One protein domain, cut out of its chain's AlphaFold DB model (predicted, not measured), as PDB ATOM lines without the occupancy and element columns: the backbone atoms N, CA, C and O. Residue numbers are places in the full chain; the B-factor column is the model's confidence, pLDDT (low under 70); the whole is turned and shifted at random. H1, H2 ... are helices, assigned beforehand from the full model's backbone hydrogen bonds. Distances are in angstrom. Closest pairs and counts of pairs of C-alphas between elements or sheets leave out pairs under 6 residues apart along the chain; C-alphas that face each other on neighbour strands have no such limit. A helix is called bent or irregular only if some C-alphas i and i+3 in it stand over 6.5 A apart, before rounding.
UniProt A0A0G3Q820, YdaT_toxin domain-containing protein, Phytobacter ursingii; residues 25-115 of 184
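AT A GLANCE: This is residues 25 to 115 of the 184 residues of the protein "YdaT_toxin domain-containing protein" of Phytobacter ursingii (UniProt A0A0G3Q820). One long helix, H1, runs along one side of the domain, and H2, H3 and H4 pack crosswise on it and on one another, while the short H5 packs on H1 near the latter half of that helix. The printed part has 91 residues with five named helices, H1 to H5 in chain order, and no named strand: the class is all helix. It is compact, with a radius of gyration of the C-alphas of 12.1 A, and rounded, spanning 34 by 27 by 21 A.

IN THESE COORDINATES: Find C-alpha 25 at (-7.902, -25.432, 0.216); from there H1 runs 32.0 A to residue 46. H2, residues 51 to 65, covers 21.0 A, and H3, residues 75 to 83, covers 12.2 A. Look for H4 at residues 89 to 105, 24.5 A long; it is irregular, with a kink of 46 degrees near residue 98 and C-alphas 97 and 100 7.1 A apart. H5, residues 108 to 113, measures 8.6 A and ends at C-alpha 113, (0.240, -16.656, 20.179).

HOW THE PARTS SIT: Start at H1, the hub, which touches the four other helices. With residues 44 to 45 alone it touches H2, closest at the C-alphas of Glu 44 and Ala 51, 5.3 A. At Asn 37 and Leu 82 the closest C-alphas of H1 and H3 are 5.3 A apart. H1 touches H4 with residues 26 to 36 alone, at a steep tilt of 44 degrees, the same way; their closest C-alphas, Asn 30 and Asn 92, are 6.3 A apart. H5 touches H1, closest at the C-alphas of Ala 39 and Ile 110, 6.5 A, and is apart from H2 and H3. H2 and H4 touch about perpendicular, at 87 degrees, with the C-alphas of Trp 63 and Ala 101 closest, 5.5 A. H3 and H4 touch at a steep tilt of 68 degrees, only just short of about perpendicular, with the C-alphas of Tyr 81 and Tyr 91 closest, 4.8 A. In H2, H3 and H5 every O i to N i+4 pair is within hydrogen-bond range; in H1 16 of 18 are, in H4 11 of 13.

THE WHOLE: The farthest C-alphas, Pro 25 and Gly 49, are 36.6 A apart. The printed part has no cut and no long link. Mean pLDDT of the printed part is 94.5; look at residues 25 to 26 for the two under 70.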
ATOM      1  N   PRO A  25      -7.477 -26.765  -0.215       65.75
ATOM      2  CA  PRO A  25      -7.902 -25.432   0.216       65.75
ATOM      3  C   PRO A  25      -8.964 -25.478   1.319       65.75
ATOM      4  O   PRO A  25      -8.827 -24.796   2.329       65.75
ATOM      5  N   ARG A  26      -9.967 -26.358   1.186       69.69
ATOM      6  CA  ARG A  26     -11.035 -26.522   2.189       69.69
ATOM      7  C   ARG A  26     -10.489 -27.007   3.527       69.69
ATOM      8  O   ARG A  26     -10.901 -26.535   4.585       69.69
ATOM      9  N   ARG A  27      -9.532 -27.941   3.490       79.69
ATOM     10  CA  ARG A  27      -8.853 -28.437   4.691       79.69
ATOM     11  C   ARG A  27      -8.064 -27.319   5.371       79.69
ATOM     12  O   ARG A  27      -8.170 -27.161   6.585       79.69
ATOM     13  N   ARG A  28      -7.313 -26.527   4.601       83.44
ATOM     14  CA  ARG A  28      -6.530 -25.395   5.118       83.44
ATOM     15  C   ARG A  28      -7.419 -24.322   5.747       83.44
ATOM     16  O   ARG A  28      -7.112 -23.871   6.847       83.44
ATOM     17  N   ASP A  29      -8.516 -23.946   5.098       87.44
ATOM     18  CA  ASP A  29      -9.433 -22.921   5.611       87.44
ATOM     19  C   ASP A  29     -10.151 -23.386   6.878       87.44
ATOM     20  O   ASP A  29     -10.315 -22.608   7.819       87.44
ATOM     21  N   ASN A  30     -10.499 -24.674   6.963       88.38
ATOM     22  CA  ASN A  30     -11.035 -25.245   8.192       88.38
ATOM     23  C   ASN A  30     -10.013 -25.187   9.343       88.38
ATOM     24  O   ASN A  30     -10.361 -24.755  10.439       88.38
ATOM     25  N   LEU A  31      -8.751 -25.559   9.095       90.19
ATOM     26  CA  LEU A  31      -7.684 -25.474  10.104       90.19
ATOM     27  C   LEU A  31      -7.457 -24.031  10.572       90.19
ATOM     28  O   LEU A  31      -7.369 -23.775  11.772       90.19
ATOM     29  N   LYS A  32      -7.430 -23.072   9.640       92.06
ATOM     30  CA  LYS A  32      -7.320 -21.645   9.968       92.06
ATOM     31  C   LYS A  32      -8.513 -21.147  10.775       92.06
ATOM     32  O   LYS A  32      -8.323 -20.465  11.776       92.06
ATOM     33  N   ARG A  33      -9.740 -21.506  10.384       95.50
ATOM     34  CA  ARG A  33     -10.949 -21.182  11.154       95.50
ATOM     35  C   ARG A  33     -10.851 -21.746  12.569       95.50
ATOM     36  O   ARG A  33     -11.175 -21.028  13.505       95.50
ATOM     37  N   MET A  34     -10.404 -22.994  12.734       94.56
ATOM     38  CA  MET A  34     -10.214 -23.583  14.062       94.56
ATOM     39  C   MET A  34      -9.219 -22.777  14.892       94.56
ATOM     40  O   MET A  34      -9.550 -22.436  16.020       94.56
ATOM     41  N   ALA A  35      -8.067 -22.399  14.331       95.25
ATOM     42  CA  ALA A  35      -7.095 -21.552  15.026       95.25
ATOM     43  C   ALA A  35      -7.697 -20.201  15.452       95.25
ATOM     44  O   ALA A  35      -7.538 -19.798  16.601       95.25
ATOM     45  N   ILE A  36      -8.459 -19.542  14.569       97.44
ATOM     46  CA  ILE A  36      -9.165 -18.290  14.892       97.44
ATOM     47  C   ILE A  36     -10.200 -18.516  16.000       97.44
ATOM     48  O   ILE A  36     -10.278 -17.727  16.933       97.44
ATOM     49  N   ASN A  37     -10.984 -19.592  15.927       97.62
ATOM     50  CA  ASN A  37     -11.978 -19.914  16.947       97.62
ATOM     51  C   ASN A  37     -11.327 -20.178  18.313       97.62
ATOM     52  O   ASN A  37     -11.834 -19.707  19.329       97.62
ATOM     53  N   THR A  38     -10.194 -20.881  18.346       97.94
ATOM     54  CA  THR A  38      -9.433 -21.112  19.580       97.94
ATOM     55  C   THR A  38      -8.884 -19.802  20.145       97.94
ATOM     56  O   THR A  38      -9.059 -19.544  21.332       97.94
ATOM     57  N   ALA A  39      -8.323 -18.932  19.301       98.00
ATOM     58  CA  ALA A  39      -7.846 -17.612  19.712       98.00
ATOM     59  C   ALA A  39      -8.976 -16.738  20.283       98.00
ATOM     60  O   ALA A  39      -8.817 -16.120  21.331       98.00
ATOM     61  N   VAL A  40     -10.147 -16.723  19.634       98.12
ATOM     62  CA  VAL A  40     -11.333 -16.014  20.141       98.12
ATOM     63  C   VAL A  40     -11.810 -16.618  21.462       98.12
ATOM     64  O   VAL A  40     -12.147 -15.871  22.371       98.12
ATOM     65  N   SER A  41     -11.766 -17.942  21.612       97.62
ATOM     66  CA  SER A  41     -12.125 -18.610  22.871       97.62
ATOM     67  C   SER A  41     -11.158 -18.269  24.011       97.62
ATOM     68  O   SER A  41     -11.558 -18.233  25.170       97.62
ATOM     69  N   GLU A  42      -9.878 -18.038  23.714       97.75
ATOM     70  CA  GLU A  42      -8.909 -17.544  24.695       97.75
ATOM     71  C   GLU A  42      -9.143 -16.071  25.027       97.75
ATOM     72  O   GLU A  42      -9.153 -15.703  26.198       97.75
ATOM     73  N   TRP A  43      -9.435 -15.249  24.018       97.75
ATOM     74  CA  TRP A  43      -9.823 -13.855  24.210       97.75
ATOM     75  C   TRP A  43     -11.094 -13.718  25.057       97.75
ATOM     76  O   TRP A  43     -11.158 -12.872  25.944       97.75
ATOM     77  N   GLU A  44     -12.083 -14.595  24.880       97.25
ATOM     78  CA  GLU A  44     -13.275 -14.624  25.733       97.25
ATOM     79  C   GLU A  44     -12.928 -14.783  27.220       97.25
ATOM     80  O   GLU A  44     -13.585 -14.175  28.060       97.25
ATOM     81  N   LYS A  45     -11.883 -15.554  27.559       96.50
ATOM     82  CA  LYS A  45     -11.473 -15.797  28.953       96.50
ATOM     83  C   LYS A  45     -10.819 -14.584  29.610       96.50
ATOM     84  O   LYS A  45     -10.762 -14.539  30.836       96.50
ATOM     85  N   THR A  46     -10.317 -13.622  28.835       95.56
ATOM     86  CA  THR A  46      -9.693 -12.408  29.386       95.56
ATOM     87  C   THR A  46     -10.707 -11.312  29.701       95.56
ATOM     88  O   THR A  46     -10.369 -10.340  30.375       95.56
ATOM     89  N   LEU A  47     -11.953 -11.463  29.243       93.44
ATOM     90  CA  LEU A  47     -13.013 -10.483  29.430       93.44
ATOM     91  C   LEU A  47     -14.010 -10.947  30.506       93.44
ATOM     92  O   LEU A  47     -14.497 -12.077  30.454       93.44
ATOM     93  N   PRO A  48     -14.392 -10.081  31.459       90.25
ATOM     94  CA  PRO A  48     -15.435 -10.411  32.420       90.25
ATOM     95  C   PRO A  48     -16.834 -10.360  31.779       90.25
ATOM     96  O   PRO A  48     -17.131  -9.515  30.929       90.25
ATOM     97  N   GLY A  49     -17.742 -11.224  32.242       89.06
ATOM     98  CA  GLY A  49     -19.175 -11.146  31.937       89.06
ATOM     99  C   GLY A  49     -19.522 -11.349  30.454       89.06
ATOM    100  O   GLY A  49     -19.337 -12.432  29.907       89.06
ATOM    101  N   GLN A  50     -20.086 -10.321  29.807       91.44
ATOM    102  CA  GLN A  50     -20.614 -10.357  28.429       91.44
ATOM    103  C   GLN A  50     -19.501 -10.357  27.355       91.44
ATOM    104  O   GLN A  50     -19.535  -9.557  26.419       91.44
ATOM    105  N   ALA A  51     -18.505 -11.237  27.484       95.25
ATOM    106  CA  ALA A  51     -17.329 -11.304  26.613       95.25
ATOM    107  C   ALA A  51     -17.705 -11.432  25.128       95.25
ATOM    108  O   ALA A  51     -17.253 -10.651  24.294       95.25
ATOM    109  N   GLN A  52     -18.615 -12.354  24.803       96.69
ATOM    110  CA  GLN A  52     -19.073 -12.579  23.429       96.69
ATOM    111  C   GLN A  52     -19.755 -11.354  22.809       96.69
ATOM    112  O   GLN A  52     -19.566 -11.076  21.628       96.69
ATOM    113  N   GLU A  53     -20.545 -10.614  23.589       97.12
ATOM    114  CA  GLU A  53     -21.206  -9.399  23.099       97.12
ATOM    115  C   GLU A  53     -20.175  -8.304  22.811       97.12
ATOM    116  O   GLU A  53     -20.200  -7.682  21.750       97.12
ATOM    117  N   GLN A  54     -19.216  -8.121  23.723       97.44
ATOM    118  CA  GLN A  54     -18.132  -7.153  23.563       97.44
ATOM    119  C   GLN A  54     -17.268  -7.469  22.340       97.44
ATOM    120  O   GLN A  54     -17.040  -6.587  21.515       97.44
ATOM    121  N   ILE A  55     -16.847  -8.726  22.183       98.12
ATOM    122  CA  ILE A  55     -16.074  -9.184  21.024       98.12
ATOM    123  C   ILE A  55     -16.860  -8.944  19.737       98.12
ATOM    124  O   ILE A  55     -16.338  -8.345  18.799       98.12
ATOM    125  N   ALA A  56     -18.128  -9.356  19.682       98.19
ATOM    126  CA  ALA A  56     -18.938  -9.172  18.486       98.19
ATOM    127  C   ALA A  56     -19.121  -7.696  18.120       98.19
ATOM    128  O   ALA A  56     -19.053  -7.363  16.937       98.19
ATOM    129  N   ARG A  57     -19.299  -6.815  19.114       98.12
ATOM    130  CA  ARG A  57     -19.367  -5.365  18.907       98.12
ATOM    131  C   ARG A  57     -18.061  -4.817  18.332       98.12
ATOM    132  O   ARG A  57     -18.108  -4.144  17.307       98.12
ATOM    133  N   LEU A  58     -16.916  -5.145  18.934       98.19
ATOM    134  CA  LEU A  58     -15.598  -4.700  18.460       98.19
ATOM    135  C   LEU A  58     -15.330  -5.167  17.024       98.19
ATOM    136  O   LEU A  58     -14.935  -4.376  16.172       98.19
ATOM    137  N   VAL A  59     -15.613  -6.438  16.727       98.44
ATOM    138  CA  VAL A  59     -15.443  -6.991  15.376       98.44
ATOM    139  C   VAL A  59     -16.400  -6.321  14.386       98.44
ATOM    140  O   VAL A  59     -16.011  -6.070  13.249       98.44
ATOM    141  N   ALA A  60     -17.637  -6.008  14.784       98.31
ATOM    142  CA  ALA A  60     -18.599  -5.325  13.919       98.31
ATOM    143  C   ALA A  60     -18.185  -3.877  13.608       98.31
ATOM    144  O   ALA A  60     -18.289  -3.443  12.459       98.31
ATOM    145  N   GLU A  61     -17.702  -3.145  14.613       98.12
ATOM    146  CA  GLU A  61     -17.171  -1.787  14.460       98.12
ATOM    147  C   GLU A  61     -15.969  -1.779  13.514       98.12
ATOM    148  O   GLU A  61     -15.947  -1.009  12.554       98.12
ATOM    149  N   GLU A  62     -15.027  -2.699  13.713       98.12
ATOM    150  CA  GLU A  62     -13.837  -2.827  12.875       98.12
ATOM    151  C   GLU A  62     -14.162  -3.266  11.445       98.12
ATOM    152  O   GLU A  62     -13.637  -2.711  10.476       98.12
ATOM    153  N   TRP A  63     -15.081  -4.222  11.284       98.06
ATOM    154  CA  TRP A  63     -15.563  -4.659   9.976       98.06
ATOM    155  C   TRP A  63     -16.193  -3.502   9.199       98.06
ATOM    156  O   TRP A  63     -15.926  -3.328   8.013       98.06
ATOM    157  N   LYS A  64     -16.979  -2.654   9.871       97.31
ATOM    158  CA  LYS A  64     -17.538  -1.443   9.262       97.31
ATOM    159  C   LYS A  64     -16.448  -0.417   8.938       97.31
ATOM    160  O   LYS A  64     -16.461   0.145   7.844       97.31
ATOM    161  N   ARG A  65     -15.508  -0.182   9.860       97.38
ATOM    162  CA  ARG A  65     -14.408   0.790   9.716       97.38
ATOM    163  C   ARG A  65     -13.506   0.473   8.524       97.38
ATOM    164  O   ARG A  65     -13.084   1.379   7.819       97.38
ATOM    165  N   THR A  66     -13.259  -0.810   8.275       95.75
ATOM    166  CA  THR A  66     -12.437  -1.305   7.159       95.75
ATOM    167  C   THR A  66     -13.216  -1.466   5.845       95.75
ATOM    168  O   THR A  66     -12.670  -1.950   4.857       95.75
ATOM    169  N   GLY A  67     -14.483  -1.032   5.797       95.31
ATOM    170  CA  GLY A  67     -15.304  -1.064   4.583       95.31
ATOM    171  C   GLY A  67     -15.880  -2.442   4.241       95.31
ATOM    172  O   GLY A  67     -16.288  -2.669   3.099       95.31
ATOM    173  N   GLY A  68     -15.929  -3.354   5.210       94.69
ATOM    174  CA  GLY A  68     -16.501  -4.685   5.070       94.69
ATOM    175  C   GLY A  68     -17.988  -4.671   4.698       94.69
ATOM    176  O   GLY A  68     -18.777  -3.853   5.176       94.69
ATOM    177  N   LYS A  69     -18.391  -5.588   3.809       94.06
ATOM    178  CA  LYS A  69     -19.748  -5.672   3.235       94.06
ATOM    179  C   LYS A  69     -20.224  -7.120   3.133       94.06
ATOM    180  O   LYS A  69     -19.423  -8.046   3.109       94.06
ATOM    181  N   GLY A  70     -21.540  -7.323   3.055       94.12
ATOM    182  CA  GLY A  70     -22.139  -8.632   2.742       94.12
ATOM    183  C   GLY A  70     -22.118  -9.675   3.870       94.12
ATOM    184  O   GLY A  70     -22.625 -10.779   3.677       94.12
ATOM    185  N   ILE A  71     -21.581  -9.332   5.045       96.19
ATOM    186  CA  ILE A  71     -21.600 -10.172   6.249       96.19
ATOM    187  C   ILE A  71     -22.168  -9.356   7.410       96.19
ATOM    188  O   ILE A  71     -21.628  -8.311   7.767       96.19
ATOM    189  N   THR A  72     -23.255  -9.845   8.008       95.69
ATOM    190  CA  THR A  72     -23.841  -9.253   9.215       95.69
ATOM    191  C   THR A  72     -23.106  -9.773  10.444       95.69
ATOM    192  O   THR A  72     -23.255 -10.943  10.809       95.69
ATOM    193  N   VAL A  73     -22.354  -8.897  11.105       97.25
ATOM    194  CA  VAL A  73     -21.608  -9.218  12.326       97.25
ATOM    195  C   VAL A  73     -22.439  -8.823  13.546       97.25
ATOM    196  O   VAL A  73     -22.705  -7.651  13.782       97.25
ATOM    197  N   ASN A  74     -22.881  -9.823  14.301       97.12
ATOM    198  CA  ASN A  74     -23.481  -9.696  15.629       97.12
ATOM    199  C   ASN A  74     -23.089 -10.934  16.447       97.12
ATOM    200  O   ASN A  74     -22.547 -11.885  15.873       97.12
ATOM    201  N   LYS A  75     -23.371 -10.950  17.756       97.00
ATOM    202  CA  LYS A  75     -23.004 -12.066  18.644       97.00
ATOM    203  C   LYS A  75     -23.420 -13.423  18.070       97.00
ATOM    204  O   LYS A  75     -22.576 -14.283  17.842       97.00
ATOM    205  N   LEU A  76     -24.702 -13.607  17.760       96.88
ATOM    206  CA  LEU A  76     -25.206 -14.895  17.277       96.88
ATOM    207  C   LEU A  76     -24.510 -15.346  15.982       96.88
ATOM    208  O   LEU A  76     -24.080 -16.492  15.870       96.88
ATOM    209  N   ASN A  77     -24.391 -14.450  15.002       97.62
ATOM    210  CA  ASN A  77     -23.793 -14.759  13.708       97.62
ATOM    211  C   ASN A  77     -22.305 -15.072  13.826       97.62
ATOM    212  O   ASN A  77     -21.872 -16.098  13.307       97.62
ATOM    213  N   LEU A  78     -21.544 -14.227  14.524       98.00
ATOM    214  CA  LEU A  78     -20.099 -14.372  14.657       98.00
ATOM    215  C   LEU A  78     -19.741 -15.726  15.278       98.00
ATOM    216  O   LEU A  78     -19.003 -16.502  14.672       98.00
ATOM    217  N   PHE A  79     -20.325 -16.056  16.433       97.88
ATOM    218  CA  PHE A  79     -20.019 -17.312  17.123       97.88
ATOM    219  C   PHE A  79     -20.553 -18.537  16.384       97.88
ATOM    220  O   PHE A  79     -19.908 -19.586  16.392       97.88
ATOM    221  N   ARG A  80     -21.668 -18.409  15.657       97.56
ATOM    222  CA  ARG A  80     -22.141 -19.471  14.762       97.56
ATOM    223  C   ARG A  80     -21.147 -19.750  13.634       97.56
ATOM    224  O   ARG A  80     -20.899 -20.915  13.323       97.56
ATOM    225  N   TYR A  81     -20.573 -18.711  13.026       97.25
ATOM    226  CA  TYR A  81     -19.592 -18.876  11.951       97.25
ATOM    227  C   TYR A  81     -18.269 -19.441  12.471       97.25
ATOM    228  O   TYR A  81     -17.684 -20.307  11.826       97.25
ATOM    229  N   LEU A  82     -17.825 -18.985  13.646       97.00
ATOM    230  CA  LEU A  82     -16.595 -19.449  14.286       97.00
ATOM    231  C   LEU A  82     -16.674 -20.922  14.688       97.00
ATOM    232  O   LEU A  82     -15.774 -21.683  14.335       97.00
ATOM    233  N   ARG A  83     -17.759 -21.346  15.352       96.62
ATOM    234  CA  ARG A  83     -17.945 -22.746  15.772       96.62
ATOM    235  C   ARG A  83     -18.122 -23.678  14.582       96.62
ATOM    236  O   ARG A  83     -17.496 -24.732  14.543       96.62
ATOM    237  N   ASN A  84     -18.921 -23.253  13.601       94.94
ATOM    238  CA  ASN A  84     -19.210 -23.994  12.374       94.94
ATOM    239  C   ASN A  84     -19.492 -25.493  12.608       94.94
ATOM    240  O   ASN A  84     -18.890 -26.348  11.961       94.94
ATOM    241  N   GLU A  85     -20.398 -25.805  13.539       90.56
ATOM    242  CA  GLU A  85     -20.674 -27.178  14.004       90.56
ATOM    243  C   GLU A  85     -21.050 -28.137  12.860       90.56
ATOM    244  O   GLU A  85     -20.657 -29.298  12.861       90.56
ATOM    245  N   ASN A  86     -21.718 -27.620  11.824       87.75
ATOM    246  CA  ASN A  86     -22.161 -28.400  10.663       87.75
ATOM    247  C   ASN A  86     -21.121 -28.467   9.526       87.75
ATOM    248  O   ASN A  86     -21.443 -28.939   8.436       87.75
ATOM    249  N   GLY A  87     -19.909 -27.932   9.715       87.38
ATOM    250  CA  GLY A  87     -18.859 -27.946   8.689       87.38
ATOM    251  C   GLY A  87     -19.218 -27.176   7.409       87.38
ATOM    252  O   GLY A  87     -18.826 -27.565   6.311       87.38
ATOM    253  N   SER A  88     -19.978 -26.083   7.521       91.50
ATOM    254  CA  SER A  88     -20.408 -25.270   6.383       91.50
ATOM    255  C   SER A  88     -19.243 -24.523   5.732       91.50
ATOM    256  O   SER A  88     -18.606 -23.663   6.345       91.50
ATOM    257  N   GLU A  89     -19.036 -24.757   4.437       91.06
ATOM    258  CA  GLU A  89     -18.045 -24.030   3.634       91.06
ATOM    259  C   GLU A  89     -18.353 -22.525   3.536       91.06
ATOM    260  O   GLU A  89     -17.469 -21.682   3.390       91.06
ATOM    261  N   LYS A  90     -19.634 -22.152   3.633       93.38
ATOM    262  CA  LYS A  90     -20.047 -20.744   3.668       93.38
ATOM    263  C   LYS A  90     -19.505 -20.049   4.919       93.38
ATOM    264  O   LYS A  90     -19.017 -18.928   4.824       93.38
ATOM    265  N   TYR A  91     -19.569 -20.715   6.069       94.94
ATOM    266  CA  TYR A  91     -19.093 -20.154   7.331       94.94
ATOM    267  C   TYR A  91     -17.570 -20.103   7.400       94.94
ATOM    268  O   TYR A  91     -17.045 -19.097   7.867       94.94
ATOM    269  N   ASN A  92     -16.863 -21.089   6.835       94.19
ATOM    270  CA  ASN A  92     -15.408 -20.994   6.657       94.19
ATOM    271  C   ASN A  92     -15.040 -19.715   5.895       94.19
ATOM    272  O   ASN A  92     -14.250 -18.913   6.385       94.19
ATOM    273  N   ARG A  93     -15.689 -19.467   4.749       94.69
ATOM    274  CA  ARG A  93     -15.459 -18.250   3.955       94.69
ATOM    275  C   ARG A  93     -15.779 -16.965   4.716       94.69
ATOM    276  O   ARG A  93     -15.018 -16.009   4.606       94.69
ATOM    277  N   TYR A  94     -16.858 -16.933   5.497       97.12
ATOM    278  CA  TYR A  94     -17.165 -15.777   6.344       97.12
ATOM    279  C   TYR A  94     -16.092 -15.532   7.401       97.12
ATOM    280  O   TYR A  94     -15.655 -14.397   7.547       97.12
ATOM    281  N   VAL A  95     -15.609 -16.571   8.085       97.19
ATOM    282  CA  VAL A  95     -14.523 -16.415   9.062       97.19
ATOM    283  C   VAL A  95     -13.233 -15.963   8.383       97.19
ATOM    284  O   VAL A  95     -12.559 -15.094   8.919       97.19
ATOM    285  N   MET A  96     -12.907 -16.469   7.188       96.06
ATOM    286  CA  MET A  96     -11.726 -16.009   6.446       96.06
ATOM    287  C   MET A  96     -11.827 -14.529   6.053       96.06
ATOM    288  O   MET A  96     -10.837 -13.811   6.144       96.06
ATOM    289  N   GLN A  97     -13.016 -14.054   5.666       96.62
ATOM    290  CA  GLN A  97     -13.243 -12.635   5.365       96.62
ATOM    291  C   GLN A  97     -13.206 -11.754   6.616       96.62
ATOM    292  O   GLN A  97     -12.684 -10.646   6.559       96.62
ATOM    293  N   LEU A  98     -13.728 -12.242   7.744       97.88
ATOM    294  CA  LEU A  98     -13.710 -11.524   9.019       97.88
ATOM    295  C   LEU A  98     -12.348 -11.589   9.724       97.88
ATOM    296  O   LEU A  98     -12.111 -10.797  10.632       97.88
ATOM    297  N   ALA A  99     -11.455 -12.500   9.329       96.81
ATOM    298  CA  ALA A  99     -10.177 -12.733   9.997       96.81
ATOM    299  C   ALA A  99      -9.328 -11.460  10.192       96.81
ATOM    300  O   ALA A  99      -8.828 -11.291  11.303       96.81
ATOM    301  N   PRO A 100      -9.196 -10.541   9.209       95.94
ATOM    302  CA  PRO A 100      -8.454  -9.292   9.403       95.94
ATOM    303  C   PRO A 100      -9.090  -8.371  10.452       95.94
ATOM    304  O   PRO A 100      -8.378  -7.771  11.252       95.94
ATOM    305  N   ALA A 101     -10.424  -8.280  10.482       97.75
ATOM    306  CA  ALA A 101     -11.129  -7.481  11.481       97.75
ATOM    307  C   ALA A 101     -10.984  -8.105  12.876       97.75
ATOM    308  O   ALA A 101     -10.621  -7.412  13.819       97.75
ATOM    309  N   ILE A 102     -11.184  -9.424  12.994       98.00
ATOM    310  CA  ILE A 102     -11.022 -10.165  14.255       98.00
ATOM    311  C   ILE A 102      -9.607  -9.995  14.805       98.00
ATOM    312  O   ILE A 102      -9.447  -9.684  15.981       98.00
ATOM    313  N   SER A 103      -8.581 -10.183  13.973       96.31
ATOM    314  CA  SER A 103      -7.194 -10.084  14.424       96.31
ATOM    315  C   SER A 103      -6.814  -8.655  14.818       96.31
ATOM    316  O   SER A 103      -6.061  -8.475  15.774       96.31
ATOM    317  N   SER A 104      -7.349  -7.641  14.131       95.31
ATOM    318  CA  SER A 104      -7.076  -6.232  14.426       95.31
ATOM    319  C   SER A 104      -7.539  -5.814  15.827       95.31
ATOM    320  O   SER A 104      -6.763  -5.189  16.551       95.31
ATOM    321  N   VAL A 105      -8.753  -6.210  16.232       96.81
ATOM    322  CA  VAL A 105      -9.326  -5.841  17.545       96.81
ATOM    323  C   VAL A 105      -8.993  -6.806  18.680       96.81
ATOM    324  O   VAL A 105      -9.228  -6.486  19.845       96.81
ATOM    325  N   MET A 106      -8.463  -7.986  18.364       96.94
ATOM    326  CA  MET A 106      -8.000  -8.940  19.366       96.94
ATOM    327  C   MET A 106      -6.757  -8.395  20.095       96.94
ATOM    328  O   MET A 106      -5.884  -7.812  19.439       96.94
ATOM    329  N   PRO A 107      -6.627  -8.621  21.420       95.31
ATOM    330  CA  PRO A 107      -5.405  -8.335  22.164       95.31
ATOM    331  C   PRO A 107      -4.176  -8.904  21.454       95.31
ATOM    332  O   PRO A 107      -4.185 -10.050  20.988       95.31
ATOM    333  N   ILE A 108      -3.130  -8.087  21.335       92.88
ATOM    334  CA  ILE A 108      -1.983  -8.391  20.475       92.88
ATOM    335  C   ILE A 108      -1.233  -9.644  20.939       92.88
ATOM    336  O   ILE A 108      -0.733 -10.399  20.109       92.88
ATOM    337  N   GLU A 109      -1.203  -9.903  22.243       93.81
ATOM    338  CA  GLU A 109      -0.561 -11.060  22.863       93.81
ATOM    339  C   GLU A 109      -1.215 -12.359  22.385       93.81
ATOM    340  O   GLU A 109      -0.532 -13.273  21.919       93.81
ATOM    341  N   ILE A 110      -2.550 -12.398  22.405       96.12
ATOM    342  CA  ILE A 110      -3.336 -13.541  21.932       96.12
ATOM    343  C   ILE A 110      -3.191 -13.661  20.414       96.12
ATOM    344  O   ILE A 110      -2.888 -14.733  19.895       96.12
ATOM    345  N   ALA A 111      -3.326 -12.556  19.678       94.38
ATOM    346  CA  ALA A 111      -3.189 -12.579  18.226       94.38
ATOM    347  C   ALA A 111      -1.813 -13.117  17.777       94.38
ATOM    348  O   ALA A 111      -1.740 -13.847  16.787       94.38
ATOM    349  N   ARG A 112      -0.732 -12.808  18.508       93.19
ATOM    350  CA  ARG A 112       0.619 -13.342  18.261       93.19
ATOM    351  C   ARG A 112       0.740 -14.822  18.608       93.19
ATOM    352  O   ARG A 112       1.290 -15.569  17.802       93.19
ATOM    353  N   ALA A 113       0.199 -15.255  19.749       93.94
ATOM    354  CA  ALA A 113       0.240 -16.656  20.179       93.94
ATOM    355  C   ALA A 113      -0.376 -17.613  19.142       93.94
ATOM    356  O   ALA A 113       0.100 -18.732  18.962       93.94
ATOM    357  N   TYR A 114      -1.383 -17.143  18.399       93.62
ATOM    358  CA  TYR A 114      -2.053 -17.904  17.337       93.62
ATOM    359  C   TYR A 114      -1.598 -17.545  15.913       93.62
ATOM    360  O   TYR A 114      -2.213 -17.990  14.942       93.62
ATOM    361  N   GLY A 115      -0.542 -16.740  15.754       90.69
ATOM    362  CA  GLY A 115      -0.005 -16.357  14.443       90.69
ATOM    363  C   GLY A 115      -0.961 -15.522  13.580       90.69
ATOM    364  O   GLY A 115      -0.830 -15.502  12.357       90.69
TER     365      GLY A 115